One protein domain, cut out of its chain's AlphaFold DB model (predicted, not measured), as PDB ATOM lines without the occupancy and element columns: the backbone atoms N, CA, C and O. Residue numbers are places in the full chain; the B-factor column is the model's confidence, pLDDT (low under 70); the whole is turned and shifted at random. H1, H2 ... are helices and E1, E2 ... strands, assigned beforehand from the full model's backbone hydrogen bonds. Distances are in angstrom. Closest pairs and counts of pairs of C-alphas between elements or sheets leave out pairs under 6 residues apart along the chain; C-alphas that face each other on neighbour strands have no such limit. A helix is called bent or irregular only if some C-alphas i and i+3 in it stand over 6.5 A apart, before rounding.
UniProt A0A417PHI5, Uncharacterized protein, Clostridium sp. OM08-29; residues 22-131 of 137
ATOM      1  N   ASN A  22     -34.388  40.248 -39.245       69.38
ATOM      2  CA  ASN A  22     -34.038  38.913 -38.777       69.38
ATOM      3  C   ASN A  22     -35.318  38.051 -38.787       69.38
ATOM      4  O   ASN A  22     -36.366  38.553 -38.368       69.38
ATOM      5  N   ASP A  23     -35.269  36.798 -39.264       81.06
ATOM      6  CA  ASP A  23     -36.461  35.929 -39.411       81.06
ATOM      7  C   ASP A  23     -37.305  35.893 -38.125       81.06
ATOM      8  O   ASP A  23     -38.535  35.817 -38.152       81.06
ATOM      9  N   ARG A  24     -36.626  36.050 -36.984       85.94
ATOM     10  CA  ARG A  24     -37.226  36.248 -35.670       85.94
ATOM     11  C   ARG A  24     -38.117  37.485 -35.573       85.94
ATOM     12  O   ARG A  24     -39.276  37.340 -35.213       85.94
ATOM     13  N   THR A  25     -37.612  38.687 -35.841       86.56
ATOM     14  CA  THR A  25     -38.416  39.918 -35.721       86.56
ATOM     15  C   THR A  25     -39.637  39.856 -36.622       86.56
ATOM     16  O   THR A  25     -40.744  40.133 -36.167       86.56
ATOM     17  N   LYS A  26     -39.462  39.354 -37.848       89.06
ATOM     18  CA  LYS A  26     -40.568  39.157 -38.784       89.06
ATOM     19  C   LYS A  26     -41.650  38.224 -38.227       89.06
ATOM     20  O   LYS A  26     -42.833  38.527 -38.355       89.06
ATOM     21  N   TYR A  27     -41.267  37.131 -37.562       91.06
ATOM     22  CA  TYR A  27     -42.221  36.220 -36.917       91.06
ATOM     23  C   TYR A  27     -43.141  36.946 -35.918       91.06
ATOM     24  O   TYR A  27     -44.346  36.679 -35.906       91.06
ATOM     25  N   TYR A  28     -42.594  37.865 -35.111       92.75
ATOM     26  CA  TYR A  28     -43.370  38.630 -34.128       92.75
ATOM     27  C   TYR A  28     -44.161  39.776 -34.758       92.75
ATOM     28  O   TYR A  28     -45.304  39.990 -34.364       92.75
ATOM     29  N   GLU A  29     -43.610  40.472 -35.756       91.88
ATOM     30  CA  GLU A  29     -44.339  41.501 -36.511       91.88
ATOM     31  C   GLU A  29     -45.605  40.926 -37.165       91.88
ATOM     32  O   GLU A  29     -46.675  41.523 -37.073       91.88
ATOM     33  N   GLU A  30     -45.518  39.734 -37.761       93.69
ATOM     34  CA  GLU A  30     -46.659  39.052 -38.393       93.69
ATOM     35  C   GLU A  30     -47.755  38.628 -37.400       93.69
ATOM     36  O   GLU A  30     -48.888  38.377 -37.807       93.69
ATOM     37  N   ARG A  31     -47.429  38.535 -36.105       95.50
ATOM     38  CA  ARG A  31     -48.327  38.080 -35.025       95.50
ATOM     39  C   ARG A  31     -48.665  39.187 -34.029       95.50
ATOM     40  O   ARG A  31     -49.295  38.919 -33.009       95.50
ATOM     41  N   ILE A  32     -48.255  40.423 -34.312       94.69
ATOM     42  CA  ILE A  32     -48.280  41.506 -33.331       94.69
ATOM     43  C   ILE A  32     -49.678  41.774 -32.777       94.69
ATOM     44  O   ILE A  32     -49.829  41.915 -31.571       94.69
ATOM     45  N   SER A  33     -50.708  41.715 -33.626       95.50
ATOM     46  CA  SER A  33     -52.094  41.956 -33.219       95.50
ATOM     47  C   SER A  33     -52.579  40.997 -32.129       95.50
ATOM     48  O   SER A  33     -53.372  41.398 -31.283       95.50
ATOM     49  N   SER A  34     -52.099  39.748 -32.121       97.00
ATOM     50  CA  SER A  34     -52.460  38.774 -31.085       97.00
ATOM     51  C   SER A  34     -51.833  39.132 -29.739       97.00
ATOM     52  O   SER A  34     -52.504  39.086 -28.710       97.00
ATOM     53  N   TYR A  35     -50.565  39.553 -29.739       96.44
ATOM     54  CA  TYR A  35     -49.897  40.012 -28.520       96.44
ATOM     55  C   TYR A  35     -50.527  41.298 -27.976       96.44
ATOM     56  O   TYR A  35     -50.725  41.412 -26.770       96.44
ATOM     57  N   GLU A  36     -50.888  42.241 -28.851       95.31
ATOM     58  CA  GLU A  36     -51.555  43.489 -28.466       95.31
ATOM     59  C   GLU A  36     -52.925  43.216 -27.830       95.31
ATOM     60  O   GLU A  36     -53.193  43.704 -26.734       95.31
ATOM     61  N   ALA A  37     -53.749  42.354 -28.440       97.06
ATOM     62  CA  ALA A  37     -55.065  41.999 -27.904       97.06
ATOM     63  C   ALA A  37     -54.984  41.367 -26.503       97.06
ATOM     64  O   ALA A  37     -55.749  41.730 -25.604       97.06
ATOM     65  N   ILE A  38     -54.031  40.452 -26.287       97.81
ATOM     66  CA  ILE A  38     -53.808  39.846 -24.968       97.81
ATOM     67  C   ILE A  38     -53.313  40.893 -23.969       97.81
ATOM     68  O   ILE A  38     -53.789  40.924 -22.836       97.81
ATOM     69  N   ALA A  39     -52.364  41.745 -24.364       96.62
ATOM     70  CA  ALA A  39     -51.788  42.742 -23.473       96.62
ATOM     71  C   ALA A  39     -52.822  43.784 -23.026       96.62
ATOM     72  O   ALA A  39     -52.915  44.082 -21.836       96.62
ATOM     73  N   GLU A  40     -53.643  44.290 -23.948       95.81
ATOM     74  CA  GLU A  40     -54.729  45.224 -23.638       95.81
ATOM     75  C   GLU A  40     -55.748  44.604 -22.678       95.81
ATOM     76  O   GLU A  40     -56.106  45.218 -21.668       95.81
ATOM     77  N   TYR A  41     -56.175  43.364 -22.942       97.12
ATOM     78  CA  TYR A  41     -57.066  42.641 -22.037       97.12
ATOM     79  C   TYR A  41     -56.433  42.450 -20.659       97.12
ATOM     80  O   TYR A  41     -57.082  42.672 -19.634       97.12
ATOM     81  N   ALA A  42     -55.158  42.066 -20.620       96.62
ATOM     82  CA  ALA A  42     -54.455  41.804 -19.379       96.62
ATOM     83  C   ALA A  42     -54.315  43.066 -18.519       96.62
ATOM     84  O   ALA A  42     -54.575  43.025 -17.316       96.62
ATOM     85  N   LEU A  43     -53.985  44.202 -19.140       95.12
ATOM     86  CA  LEU A  43     -53.922  45.501 -18.473       95.12
ATOM     87  C   LEU A  43     -55.273  45.914 -17.884       95.12
ATOM     88  O   LEU A  43     -55.322  46.433 -16.774       95.12
ATOM     89  N   GLN A  44     -56.372  45.662 -18.597       95.56
ATOM     90  CA  GLN A  44     -57.710  46.030 -18.132       95.56
ATOM     91  C   GLN A  44     -58.216  45.150 -16.983       95.56
ATOM     92  O   GLN A  44     -58.943  45.640 -16.122       95.56
ATOM     93  N   ASN A  45     -57.858  43.863 -16.973       96.38
ATOM     94  CA  ASN A  45     -58.487  42.881 -16.085       96.38
ATOM     95  C   ASN A  45     -57.604  42.423 -14.923       96.38
ATOM     96  O   ASN A  45     -58.135  41.973 -13.908       96.38
ATOM     97  N   TYR A  46     -56.279  42.528 -15.048       95.62
ATOM     98  CA  TYR A  46     -55.361  41.964 -14.060       95.62
ATOM     99  C   TYR A  46     -54.277  42.922 -13.563       95.62
ATOM    100  O   TYR A  46     -53.535  42.545 -12.656       95.62
ATOM    101  N   ALA A  47     -54.148  44.132 -14.116       94.12
ATOM    102  CA  ALA A  47     -53.177  45.094 -13.601       94.12
ATOM    103  C   ALA A  47     -53.474  45.436 -12.132       94.12
ATOM    104  O   ALA A  47     -54.618  45.707 -11.756       94.12
ATOM    105  N   SER A  48     -52.434  45.449 -11.293       92.94
ATOM    106  CA  SER A  48     -52.593  45.860  -9.901       92.94
ATOM    107  C   SER A  48     -52.837  47.363  -9.805       92.94
ATOM    108  O   SER A  48     -52.136  48.163 -10.425       92.94
ATOM    109  N   SER A  49     -53.788  47.762  -8.960       89.88
ATOM    110  CA  SER A  49     -54.115  49.175  -8.731       89.88
ATOM    111  C   SER A  49     -52.966  49.996  -8.134       89.88
ATOM    112  O   SER A  49     -52.936  51.212  -8.300       89.88
ATOM    113  N   ASP A  50     -52.031  49.348  -7.435       90.19
ATOM    114  CA  ASP A  50     -50.858  49.979  -6.820       90.19
ATOM    115  C   ASP A  50     -49.600  49.907  -7.705       90.19
ATOM    116  O   ASP A  50     -48.530  50.338  -7.283       90.19
ATOM    117  N   GLY A  51     -49.722  49.366  -8.923       85.44
ATOM    118  CA  GLY A  51     -48.606  49.164  -9.848       85.44
ATOM    119  C   GLY A  51     -47.759  47.921  -9.568       85.44
ATOM    120  O   GLY A  51     -46.852  47.644 -10.347       85.44
ATOM    121  N   SER A  52     -48.061  47.146  -8.519       90.38
ATOM    122  CA  SER A  52     -47.345  45.909  -8.199       90.38
ATOM    123  C   SER A  52     -47.403  44.899  -9.344       90.38
ATOM    124  O   SER A  52     -48.437  44.720  -9.993       90.38
ATOM    125  N   ARG A  53     -46.298  44.171  -9.537       92.25
ATOM    126  CA  ARG A  53     -46.204  43.118 -10.544       92.25
ATOM    127  C   ARG A  53     -47.217  41.996 -10.317       92.25
ATOM    128  O   ARG A  53     -47.210  41.339  -9.275       92.25
ATOM    129  N   VAL A  54     -47.980  41.687 -11.359       95.44
ATOM    130  CA  VAL A  54     -48.860  40.515 -11.447       95.44
ATOM    131  C   VAL A  54     -48.291  39.537 -12.472       95.44
ATOM    132  O   VAL A  54     -47.826  39.947 -13.531       95.44
ATOM    133  N   SER A  55     -48.293  38.240 -12.154       95.19
ATOM    134  CA  SER A  55     -47.805  37.170 -13.035       95.19
ATOM    135  C   SER A  55     -48.918  36.161 -13.280       95.19
ATOM    136  O   SER A  55     -49.511  35.671 -12.323       95.19
ATOM    137  N   ILE A  56     -49.174  35.833 -14.543       95.88
ATOM    138  CA  ILE A  56     -50.309  34.998 -14.966       95.88
ATOM    139  C   ILE A  56     -49.816  34.002 -16.011       95.88
ATOM    140  O   ILE A  56     -48.976  34.358 -16.841       95.88
ATOM    141  N   LYS A  57     -50.302  32.758 -15.985       96.88
ATOM    142  CA  LYS A  57     -50.095  31.834 -17.108       96.88
ATOM    143  C   LYS A  57     -51.042  32.204 -18.238       96.88
ATOM    144  O   LYS A  57     -52.210  32.469 -17.985       96.88
ATOM    145  N   LEU A  58     -50.573  32.168 -19.480       96.75
ATOM    146  CA  LEU A  58     -51.435  32.436 -20.638       96.75
ATOM    147  C   LEU A  58     -52.664  31.515 -20.661       96.75
ATOM    148  O   LEU A  58     -53.774  31.988 -20.880       96.75
ATOM    149  N   SER A  59     -52.480  30.242 -20.307       95.75
ATOM    150  CA  SER A  59     -53.561  29.253 -20.185       95.75
ATOM    151  C   SER A  59     -54.592  29.542 -19.085       95.75
ATOM    152  O   SER A  59     -55.680  28.968 -19.126       95.75
ATOM    153  N   ASP A  60     -54.303  30.437 -18.135       96.62
ATOM    154  CA  ASP A  60     -55.274  30.865 -17.118       96.62
ATOM    155  C   ASP A  60     -56.224  31.961 -17.650       96.62
ATOM    156  O   ASP A  60     -57.236  32.269 -17.016       96.62
ATOM    157  N   ILE A  61     -55.940  32.546 -18.822       95.88
ATOM    158  CA  ILE A  61     -56.826  33.510 -19.485       95.88
ATOM    159  C   ILE A  61     -57.893  32.733 -20.261       95.88
ATOM    160  O   ILE A  61     -57.672  32.251 -21.367       95.88
ATOM    161  N   THR A  62     -59.090  32.621 -19.691       93.06
ATOM    162  CA  THR A  62     -60.195  31.843 -20.281       93.06
ATOM    163  C   THR A  62     -61.135  32.673 -21.164       93.06
ATOM    164  O   THR A  62     -62.266  32.263 -21.426       93.06
ATOM    165  N   GLU A  63     -60.718  33.869 -21.582       96.31
ATOM    166  CA  GLU A  63     -61.533  34.764 -22.405       96.31
ATOM    167  C   GLU A  63     -61.684  34.198 -23.823       96.31
ATOM    168  O   GLU A  63     -60.745  34.179 -24.620       96.31
ATOM    169  N   ASN A  64     -62.894  33.741 -24.154       93.75
ATOM    170  CA  ASN A  64     -63.170  33.045 -25.414       93.75
ATOM    171  C   ASN A  64     -62.802  33.870 -26.652       93.75
ATOM    172  O   ASN A  64     -62.362  33.301 -27.657       93.75
ATOM    173  N   SER A  65     -62.982  35.193 -26.591       96.69
ATOM    174  CA  SER A  65     -62.642  36.088 -27.701       96.69
ATOM    175  C   SER A  65     -61.141  36.126 -28.012       96.69
ATOM    176  O   SER A  65     -60.789  36.344 -29.168       96.69
ATOM    177  N   LEU A  66     -60.282  35.807 -27.038       97.62
ATOM    178  CA  LEU A  66     -58.822  35.755 -27.177       97.62
ATOM    179  C   LEU A  66     -58.276  34.352 -27.458       97.62
ATOM    180  O   LEU A  66     -57.072  34.181 -27.610       97.62
ATOM    181  N   SER A  67     -59.130  33.328 -27.540       96.56
ATOM    182  CA  SER A  67     -58.695  31.925 -27.653       96.56
ATOM    183  C   SER A  67     -57.677  31.671 -28.775       96.56
ATOM    184  O   SER A  67     -56.720  30.927 -28.586       96.56
ATOM    185  N   LYS A  68     -57.847  32.308 -29.940       97.50
ATOM    186  CA  LYS A  68     -56.899  32.192 -31.061       97.50
ATOM    187  C   LYS A  68     -55.585  32.914 -30.789       97.50
ATOM    188  O   LYS A  68     -54.533  32.392 -31.141       97.50
ATOM    189  N   ASP A  69     -55.653  34.086 -30.177       98.19
ATOM    190  CA  ASP A  69     -54.481  34.894 -29.858       98.19
ATOM    191  C   ASP A  69     -53.623  34.208 -28.796       98.19
ATOM    192  O   ASP A  69     -52.401  34.172 -28.916       98.19
ATOM    193  N   ILE A  70     -54.262  33.584 -27.802       97.56
ATOM    194  CA  ILE A  70     -53.585  32.803 -26.761       97.56
ATOM    195  C   ILE A  70     -52.839  31.623 -27.380       97.56
ATOM    196  O   ILE A  70     -51.665  31.450 -27.084       97.56
ATOM    197  N   ILE A  71     -53.460  30.876 -28.303       96.88
ATOM    198  CA  ILE A  71     -52.784  29.778 -29.017       96.88
ATOM    199  C   ILE A  71     -51.536  30.283 -29.755       96.88
ATOM    200  O   ILE A  71     -50.499  29.625 -29.722       96.88
ATOM    201  N   VAL A  72     -51.620  31.450 -30.403       97.06
ATOM    202  CA  VAL A  72     -50.470  32.071 -31.079       97.06
ATOM    203  C   VAL A  72     -49.377  32.438 -30.074       97.06
ATOM    204  O   VAL A  72     -48.206  32.161 -30.321       97.06
ATOM    205  N   ALA A  73     -49.738  33.039 -28.939       96.69
ATOM    206  CA  ALA A  73     -48.772  33.418 -27.914       96.69
ATOM    207  C   ALA A  73     -48.108  32.195 -27.262       96.69
ATOM    208  O   ALA A  73     -46.896  32.209 -27.040       96.69
ATOM    209  N   GLU A  74     -48.864  31.120 -27.036       96.50
ATOM    210  CA  GLU A  74     -48.381  29.865 -26.451       96.50
ATOM    211  C   GLU A  74     -47.371  29.109 -27.334       96.50
ATOM    212  O   GLU A  74     -46.654  28.241 -26.839       96.50
ATOM    213  N   GLU A  75     -47.210  29.477 -28.613       95.38
ATOM    214  CA  GLU A  75     -46.123  28.949 -29.454       95.38
ATOM    215  C   GLU A  75     -44.726  29.319 -28.922       95.38
ATOM    216  O   GLU A  75     -43.747  28.619 -29.210       95.38
ATOM    217  N   LYS A  76     -44.612  30.443 -28.198       94.56
ATOM    218  CA  LYS A  76     -43.335  30.990 -27.701       94.56
ATOM    219  C   LYS A  76     -43.344  31.382 -26.235       94.56
ATOM    220  O   LYS A  76     -42.266  31.460 -25.650       94.56
ATOM    221  N   PHE A  77     -44.512  31.642 -25.659       97.06
ATOM    222  CA  PHE A  77     -44.664  32.215 -24.331       97.06
ATOM    223  C   PHE A  77     -45.541  31.355 -23.437       97.06
ATOM    224  O   PHE A  77     -46.492  30.742 -23.891       97.06
ATOM    225  N   THR A  78     -45.233  31.323 -22.147       97.44
ATOM    226  CA  THR A  78     -46.040  30.600 -21.150       97.44
ATOM    227  C   THR A  78     -46.704  31.568 -20.177       97.44
ATOM    228  O   THR A  78     -47.803  31.313 -19.683       97.44
ATOM    229  N   TYR A  79     -46.046  32.692 -19.893       96.69
ATOM    230  CA  TYR A  79     -46.443  33.619 -18.841       96.69
ATOM    231  C   TYR A  79     -46.574  35.039 -19.368       96.69
ATOM    232  O   TYR A  79     -45.883  35.425 -20.308       96.69
ATOM    233  N   ILE A  80     -47.390  35.837 -18.687       96.69
ATOM    234  CA  ILE A  80     -47.365  37.291 -18.786       96.69
ATOM    235  C   ILE A  80     -47.051  37.905 -17.424       96.69
ATOM    236  O   ILE A  80     -47.536  37.448 -16.387       96.69
ATOM    237  N   TRP A  81     -46.229  38.946 -17.438       95.00
ATOM    238  CA  TRP A  81     -46.032  39.877 -16.334       95.00
ATOM    239  C   TRP A  81     -46.706  41.195 -16.656       95.00
ATOM    240  O   TRP A  81     -46.598  41.673 -17.779       95.00
ATOM    241  N   ILE A  82     -47.369  41.780 -15.668       94.75
ATOM    242  CA  ILE A  82     -48.042  43.069 -15.781       94.75
ATOM    243  C   ILE A  82     -47.521  43.952 -14.658       94.75
ATOM    244  O   ILE A  82     -47.681  43.610 -13.488       94.75
ATOM    245  N   GLU A  83     -46.884  45.060 -15.006       90.75
ATOM    246  CA  GLU A  83     -46.294  46.000 -14.051       90.75
ATOM    247  C   GLU A  83     -46.193  47.380 -14.700       90.75
ATOM    248  O   GLU A  83     -45.861  47.477 -15.880       90.75
ATOM    249  N   ASN A  84     -46.500  48.447 -13.956       86.19
ATOM    250  CA  ASN A  84     -46.389  49.833 -14.440       86.19
ATOM    251  C   ASN A  84     -46.993  50.054 -15.848       86.19
ATOM    252  O   ASN A  84     -46.358  50.630 -16.734       86.19
ATOM    253  N   ASN A  85     -48.216  49.557 -16.071       86.94
ATOM    254  CA  ASN A  85     -48.932  49.593 -17.356       86.94
ATOM    255  C   ASN A  85     -48.179  48.972 -18.547       86.94
ATOM    256  O   ASN A  85     -48.442  49.305 -19.701       86.94
ATOM    257  N   SER A  86     -47.242  48.072 -18.277       92.38
ATOM    258  CA  SER A  86     -46.496  47.328 -19.283       92.38
ATOM    259  C   SER A  86     -46.796  45.845 -19.137       92.38
ATOM    260  O   SER A  86     -46.989  45.350 -18.025       92.38
ATOM    261  N   VAL A  87     -46.830  45.137 -20.263       96.12
ATOM    262  CA  VAL A  87     -47.011  43.686 -20.307       96.12
ATOM    263  C   VAL A  87     -45.757  43.056 -20.876       96.12
ATOM    264  O   VAL A  87     -45.233  43.509 -21.889       96.12
ATOM    265  N   ILE A  88     -45.263  42.007 -20.233       95.69
ATOM    266  CA  ILE A  88     -44.114  41.249 -20.712       95.69
ATOM    267  C   ILE A  88     -44.531  39.797 -20.850       95.69
ATOM    268  O   ILE A  88     -44.846  39.145 -19.856       95.69
ATOM    269  N   PHE A  89     -44.520  39.284 -22.072       97.06
ATOM    270  CA  PHE A  89     -44.677  37.860 -22.328       97.06
ATOM    271  C   PHE A  89     -43.344  37.178 -22.052       97.06
ATOM    272  O   PHE A  89     -42.327  37.628 -22.566       97.06
ATOM    273  N   TRP A  90     -43.341  36.107 -21.267       96.06
ATOM    274  CA  TRP A  90     -42.150  35.331 -20.933       96.06
ATOM    275  C   TRP A  90     -42.284  33.900 -21.425       96.06
ATOM    276  O   TRP A  90     -43.331  33.265 -21.263       96.06
ATOM    277  N   ASN A  91     -41.209  33.392 -22.027       94.19
ATOM    278  CA  ASN A  91     -41.170  32.059 -22.616       94.19
ATOM    279  C   ASN A  91     -41.405  30.959 -21.583       94.19
ATOM    280  O   ASN A  91     -42.172  30.030 -21.823       94.19
ATOM    281  N   ASP A  92     -40.799  31.109 -20.412       88.88
ATOM    282  CA  ASP A  92     -40.871  30.159 -19.314       88.88
ATOM    283  C   ASP A  92     -40.607  30.853 -17.962       88.88
ATOM    284  O   ASP A  92     -40.519  32.079 -17.854       88.88
ATOM    285  N   GLU A  93     -40.499  30.057 -16.897       84.00
ATOM    286  CA  GLU A  93     -40.195  30.559 -15.553       84.00
ATOM    287  C   GLU A  93     -38.777  31.139 -15.432       84.00
ATOM    288  O   GLU A  93     -38.553  32.017 -14.589       84.00
ATOM    289  N   MET A  94     -37.851  30.675 -16.276       85.38
ATOM    290  CA  MET A  94     -36.450  31.097 -16.324       85.38
ATOM    291  C   MET A  94     -36.277  32.428 -17.066       85.38
ATOM    292  O   MET A  94     -35.272  33.102 -16.847       85.38
ATOM    293  N   LYS A  95     -37.274  32.843 -17.862       85.56
ATOM    294  CA  LYS A  95     -37.384  34.171 -18.498       85.56
ATOM    295  C   LYS A  95     -36.205  34.468 -19.408       85.56
ATOM    296  O   LYS A  95     -35.634  35.556 -19.394       85.56
ATOM    297  N   THR A  96     -35.830  33.468 -20.197       87.00
ATOM    298  CA  THR A  96     -34.707  33.568 -21.133       87.00
ATOM    299  C   THR A  96     -35.070  34.360 -22.384       87.00
ATOM    300  O   THR A  96     -34.183  34.943 -23.001       87.00
ATOM    301  N   LEU A  97     -36.355  34.436 -22.736       91.00
ATOM    302  CA  LEU A  97     -36.879  35.226 -23.845       91.00
ATOM    303  C   LEU A  97     -38.189  35.900 -23.439       91.00
ATOM    304  O   LEU A  97     -39.100  35.247 -22.925       91.00
ATOM    305  N   GLY A  98     -38.305  37.192 -23.736       94.12
ATOM    306  CA  GLY A  98     -39.527  37.940 -23.515       94.12
ATOM    307  C   GLY A  98     -39.891  38.904 -24.631       94.12
ATOM    308  O   GLY A  98     -39.042  39.345 -25.406       94.12
ATOM    309  N   LEU A  99     -41.178  39.228 -24.696       95.62
ATOM    310  CA  LEU A  99     -41.743  40.249 -25.570       95.62
ATOM    311  C   LEU A  99     -42.394  41.321 -24.697       95.62
ATOM    312  O   LEU A  99     -43.367  41.052 -24.000       95.62
ATOM    313  N   VAL A 100     -41.841  42.527 -24.712       95.75
ATOM    314  CA  VAL A 100     -42.348  43.673 -23.955       95.75
ATOM    315  C   VAL A 100     -43.330  44.436 -24.824       95.75
ATOM    316  O   VAL A 100     -42.936  44.920 -25.878       95.75
ATOM    317  N   TYR A 101     -44.561  44.598 -24.349       94.06
ATOM    318  CA  TYR A 101     -45.566  45.506 -24.887       94.06
ATOM    319  C   TYR A 101     -45.804  46.662 -23.909       94.06
ATOM    320  O   TYR A 101     -46.162  46.448 -22.749       94.06
ATOM    321  N   SER A 102     -45.580  47.894 -24.364       90.00
ATOM    322  CA  SER A 102     -45.793  49.101 -23.561       90.00
ATOM    323  C   SER A 102     -45.804  50.351 -24.436       90.00
ATOM    324  O   SER A 102     -44.962  50.500 -25.327       90.00
ATOM    325  N   ASP A 103     -46.666  51.311 -24.099       86.25
ATOM    326  CA  ASP A 103     -46.630  52.668 -24.667       86.25
ATOM    327  C   ASP A 103     -45.297  53.386 -24.382       86.25
ATOM    328  O   ASP A 103     -44.916  54.329 -25.078       86.25
ATOM    329  N   ASN A 104     -44.554  52.928 -23.367       86.44
ATOM    330  CA  ASN A 104     -43.210  53.391 -23.044       86.44
ATOM    331  C   ASN A 104     -42.244  52.215 -22.846       86.44
ATOM    332  O   ASN A 104     -41.592  52.073 -21.807       86.44
ATOM    333  N   ALA A 105     -42.111  51.385 -23.882       83.31
ATOM    334  CA  ALA A 105     -41.274  50.189 -23.848       83.31
ATOM    335  C   ALA A 105     -39.819  50.445 -23.420       83.31
ATOM    336  O   ALA A 105     -39.230  49.611 -22.742       83.31
ATOM    337  N   LYS A 106     -39.231  51.610 -23.726       82.81
ATOM    338  CA  LYS A 106     -37.874  51.944 -23.255       82.81
ATOM    339  C   LYS A 106     -37.780  52.030 -21.732       82.81
ATOM    340  O   LYS A 106     -36.784  51.577 -21.177       82.81
ATOM    341  N   SER A 107     -38.777  52.632 -21.080       85.62
ATOM    342  CA  SER A 107     -38.824  52.704 -19.616       85.62
ATOM    343  C   SER A 107     -39.069  51.324 -19.025       85.62
ATOM    344  O   SER A 107     -38.313  50.909 -18.158       85.62
ATOM    345  N   ALA A 108     -40.038  50.583 -19.571       87.06
ATOM    346  CA  ALA A 108     -40.348  49.230 -19.117       87.06
ATOM    347  C   ALA A 108     -39.121  48.307 -19.185       87.06
ATOM    348  O   ALA A 108     -38.816  47.597 -18.237       87.06
ATOM    349  N   ILE A 109     -38.359  48.362 -20.281       87.94
ATOM    350  CA  ILE A 109     -37.131  47.572 -20.423       87.94
ATOM    351  C   ILE A 109     -36.076  47.981 -19.395       87.94
ATOM    352  O   ILE A 109     -35.398  47.111 -18.861       87.94
ATOM    353  N   LYS A 110     -35.935  49.279 -19.110       87.75
ATOM    354  CA  LYS A 110     -34.970  49.757 -18.117       87.75
ATOM    355  C   LYS A 110     -35.273  49.195 -16.726       87.75
ATOM    356  O   LYS A 110     -34.341  48.807 -16.032       87.75
ATOM    357  N   ASP A 111     -36.548  49.105 -16.359       86.12
ATOM    358  CA  ASP A 111     -36.966  48.512 -15.086       86.12
ATOM    359  C   ASP A 111     -36.625  47.009 -15.047       86.12
ATOM    360  O   ASP A 111     -36.145  46.499 -14.038       86.12
ATOM    361  N   ILE A 112     -36.782  46.292 -16.168       86.88
ATOM    362  CA  ILE A 112     -36.404  44.870 -16.275       86.88
ATOM    363  C   ILE A 112     -34.883  44.682 -16.140       86.88
ATOM    364  O   ILE A 112     -34.435  43.718 -15.518       86.88
ATOM    365  N   GLU A 113     -34.080  45.597 -16.687       88.00
ATOM    366  CA  GLU A 113     -32.614  45.551 -16.591       88.00
ATOM    367  C   GLU A 113     -32.088  45.662 -15.155       88.00
ATOM    368  O   GLU A 113     -30.973  45.216 -14.886       88.00
ATOM    369  N   GLU A 114     -32.872  46.204 -14.219       85.81
ATOM    370  CA  GLU A 114     -32.507  46.203 -12.795       85.81
ATOM    371  C   GLU A 114     -32.457  44.781 -12.213       85.81
ATOM    372  O   GLU A 114     -31.709  44.514 -11.271       85.81
ATOM    373  N   TRP A 115     -33.226  43.858 -12.796       80.69
ATOM    374  CA  TRP A 115     -33.332  42.465 -12.361       80.69
ATOM    375  C   TRP A 115     -32.503  41.506 -13.215       80.69
ATOM    376  O   TRP A 115     -32.028  40.486 -12.715       80.69
ATOM    377  N   TYR A 116     -32.338  41.825 -14.499       81.00
ATOM    378  CA  TYR A 116     -31.682  40.976 -15.488       81.00
ATOM    379  C   TYR A 116     -30.584  41.765 -16.204       81.00
ATOM    380  O   TYR A 116     -30.852  42.541 -17.124       81.00
ATOM    381  N   SER A 117     -29.335  41.554 -15.787       76.00
ATOM    382  CA  SER A 117     -28.177  42.156 -16.450       76.00
ATOM    383  C   SER A 117     -27.976  41.573 -17.853       76.00
ATOM    384  O   SER A 117     -28.249  40.397 -18.087       76.00
ATOM    385  N   ASP A 118     -27.450  42.392 -18.767       77.06
ATOM    386  CA  ASP A 118     -27.023  41.985 -20.114       77.06
ATOM    387  C   ASP A 118     -28.141  41.434 -21.024       77.06
ATOM    388  O   ASP A 118     -27.908  40.577 -21.875       77.06
ATOM    389  N   LEU A 119     -29.365  41.956 -20.878       85.50
ATOM    390  CA  LEU A 119     -30.469  41.663 -21.793       85.50
ATOM    391  C   LEU A 119     -30.176  42.189 -23.203       85.50
ATOM    392  O   LEU A 119     -30.106  43.403 -23.427       85.50
ATOM    393  N   GLU A 120     -30.084  41.283 -24.179       90.19
ATOM    394  CA  GLU A 120     -30.132  41.670 -25.587       90.19
ATOM    395  C   GLU A 120     -31.536  42.192 -25.905       90.19
ATOM    396  O   GLU A 120     -32.528  41.732 -25.336       90.19
ATOM    397  N   LYS A 121     -31.623  43.182 -26.798       90.44
ATOM    398  CA  LYS A 121     -32.874  43.868 -27.136       90.44
ATOM    399  C   LYS A 121     -32.993  44.004 -28.640       90.44
ATOM    400  O   LYS A 121     -32.088  44.527 -29.289       90.44
ATOM    401  N   GLU A 122     -34.140  43.628 -29.176       90.94
ATOM    402  CA  GLU A 122     -34.449  43.778 -30.593       90.94
ATOM    403  C   GLU A 122     -35.809  44.464 -30.725       90.94
ATOM    404  O   GLU A 122     -36.809  44.036 -30.149       90.94
ATOM    405  N   LYS A 123     -35.843  45.597 -31.431       91.25
ATOM    406  CA  LYS A 123     -37.085  46.341 -31.639       91.25
ATOM    407  C   LYS A 123     -37.941  45.588 -32.656       91.25
ATOM    408  O   LYS A 123     -37.497  45.421 -33.786       91.25
ATOM    409  N   VAL A 124     -39.162  45.222 -32.268       89.81
ATOM    410  CA  VAL A 124     -40.162  44.650 -33.180       89.81
ATOM    411  C   VAL A 124     -40.965  45.782 -33.811       89.81
ATOM    412  O   VAL A 124     -41.004  45.926 -35.023       89.81
ATOM    413  N   ASN A 125     -41.544  46.666 -32.995       86.69
ATOM    414  CA  ASN A 125     -42.213  47.876 -33.471       86.69
ATOM    415  C   ASN A 125     -42.058  49.025 -32.452       86.69
ATOM    416  O   ASN A 125     -41.187  48.988 -31.586       86.69
ATOM    417  N   ASN A 126     -42.837  50.105 -32.575       84.75
ATOM    418  CA  ASN A 126     -42.718  51.258 -31.672       84.75
ATOM    419  C   ASN A 126     -43.049  50.952 -30.204       84.75
ATOM    420  O   ASN A 126     -42.409  51.534 -29.331       84.75
ATOM    421  N   ASN A 127     -43.977  50.031 -29.959       86.44
ATOM    422  CA  ASN A 127     -44.495  49.700 -28.632       86.44
ATOM    423  C   ASN A 127     -44.069  48.294 -28.183       86.44
ATOM    424  O   ASN A 127     -44.443  47.856 -27.099       86.44
ATOM    425  N   CYS A 128     -43.297  47.589 -29.016       91.62
ATOM    426  CA  CYS A 128     -42.987  46.183 -28.837       91.62
ATOM    427  C   CYS A 128     -41.504  45.874 -29.059       91.62
ATOM    428  O   CYS A 128     -40.916  46.238 -30.085       91.62
ATOM    429  N   TYR A 129     -40.903  45.185 -28.092       93.62
ATOM    430  CA  TYR A 129     -39.488  44.822 -28.089       93.62
ATOM    431  C   TYR A 129     -39.307  43.377 -27.641       93.62
ATOM    432  O   TYR A 129     -39.875  42.961 -26.635       93.62
ATOM    433  N   LEU A 130     -38.455  42.637 -28.341       93.69
ATOM    434  CA  LEU A 130     -37.907  41.392 -27.830       93.69
ATOM    435  C   LEU A 130     -36.760  41.696 -26.883       93.69
ATOM    436  O   LEU A 130     -35.924  42.557 -27.168       93.69
ATOM    437  N   ILE A 131     -36.711  40.953 -25.789       92.44
ATOM    438  CA  ILE A 131     -35.644  41.006 -24.801       92.44
ATOM    439  C   ILE A 131     -35.223  39.581 -24.432       92.44
ATOM    440  O   ILE A 131     -36.047  38.671 -24.487       92.44
TER     441      ILE A 131
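AT A GLANCE: This is residues 22 to 131 of the 137 residues of an uncharacterized protein of Clostridium sp. OM08-29 (UniProt A0A417PHI5). One strongly twisted sheet of six strands makes the core, with the long helix H2 crossing one face and H4 covering part of the other; H3 packs steeply on H2, and H1 lies over the E6 and E5 end on the same face as H2. These are three layers, helices on both faces of a sheet. The printed part has 110 residues, in the order H1 H2 E1 H3 E2 E3 E4 H4 E5 E6; the sheet's order is E1 E2 E3 E4 E6 E5, all antiparallel, and the class is mixed. It is compact, with a radius of gyration of the C-alphas of 12.8 A, and spans 37 by 37 by 25 A.

HOW THE PARTS SIT: Begin at H1, residues 23 to 29, at a height of 9.6 A over the sheet; its closest C-alpha to E5, residues 120 to 123, is Thr 25, 7.5 A from that of Glu 122. H2, residues 32 to 46, is on the same face at 9.1 A and runs across the strands, at 69 degrees to E4, residues 97 to 101, on the local plane. Its closest C-alphas to E3, residues 86 to 90, are those of Ala 39 and Val 87, 5.8 A. E1, residues 54 to 57, pairs with E2, residues 79 to 83: N 54 and O 82 are 2.9 A apart. H3, residues 64 to 74, touches H2's residues 34 to 38 alone, closest at the C-alphas of Ser 34 and Asp 69, 4.5 A, at a steep tilt of 62 degrees, opposite ways; it only grazes the sheet with residues 73 to 74. E2, E3 and E4 form a meander, each strand the antiparallel neighbour of the one before; see N 81 and O 88, 2.8 A, and N 89 and O 99, 2.9 A. H4, residues 105 to 113, is on the opposite face at a height of 7.1 A, its C-alpha of Ala 108 6.4 A from that of Ser 86. E4, H4 and E5 make a split strand-helix-strand unit, two strands running the same way with another between, here E6, residues 128 to 131; its crossover is right-handed. N 100 and O 129 are 2.8 A apart, and in the hairpin E5 and E6, N 130 and O 122 are 2.8 A apart. In H1, H2 and H4 every O i to N i+4 pair is within hydrogen-bond range; in H3, 5 of 7.

IN THESE COORDINATES: Find C-alpha 23 at (-36.461, 35.929, -39.411), where H1 begins. H2 runs 20.5 A from C-alpha 32 at (-48.280, 41.506, -33.331). H3 measures 15.2 A and is irregular: C-alphas 65 and 68 are 7.7 A apart. E4 measures 13.5 A, E2 13.3 A, E3 12.9 A and H4 12.2 A. E6 ends at C-alpha 131, (-35.644, 41.006, -24.801).

THE WHOLE: The C-alphas of Asp 23 and Asp 50, the two farthest apart, are 38.3 A apart. The printed part has no cut and no long link. Mean pLDDT of the printed part is 91.7; look for low confidence at residue 22, the one under 70.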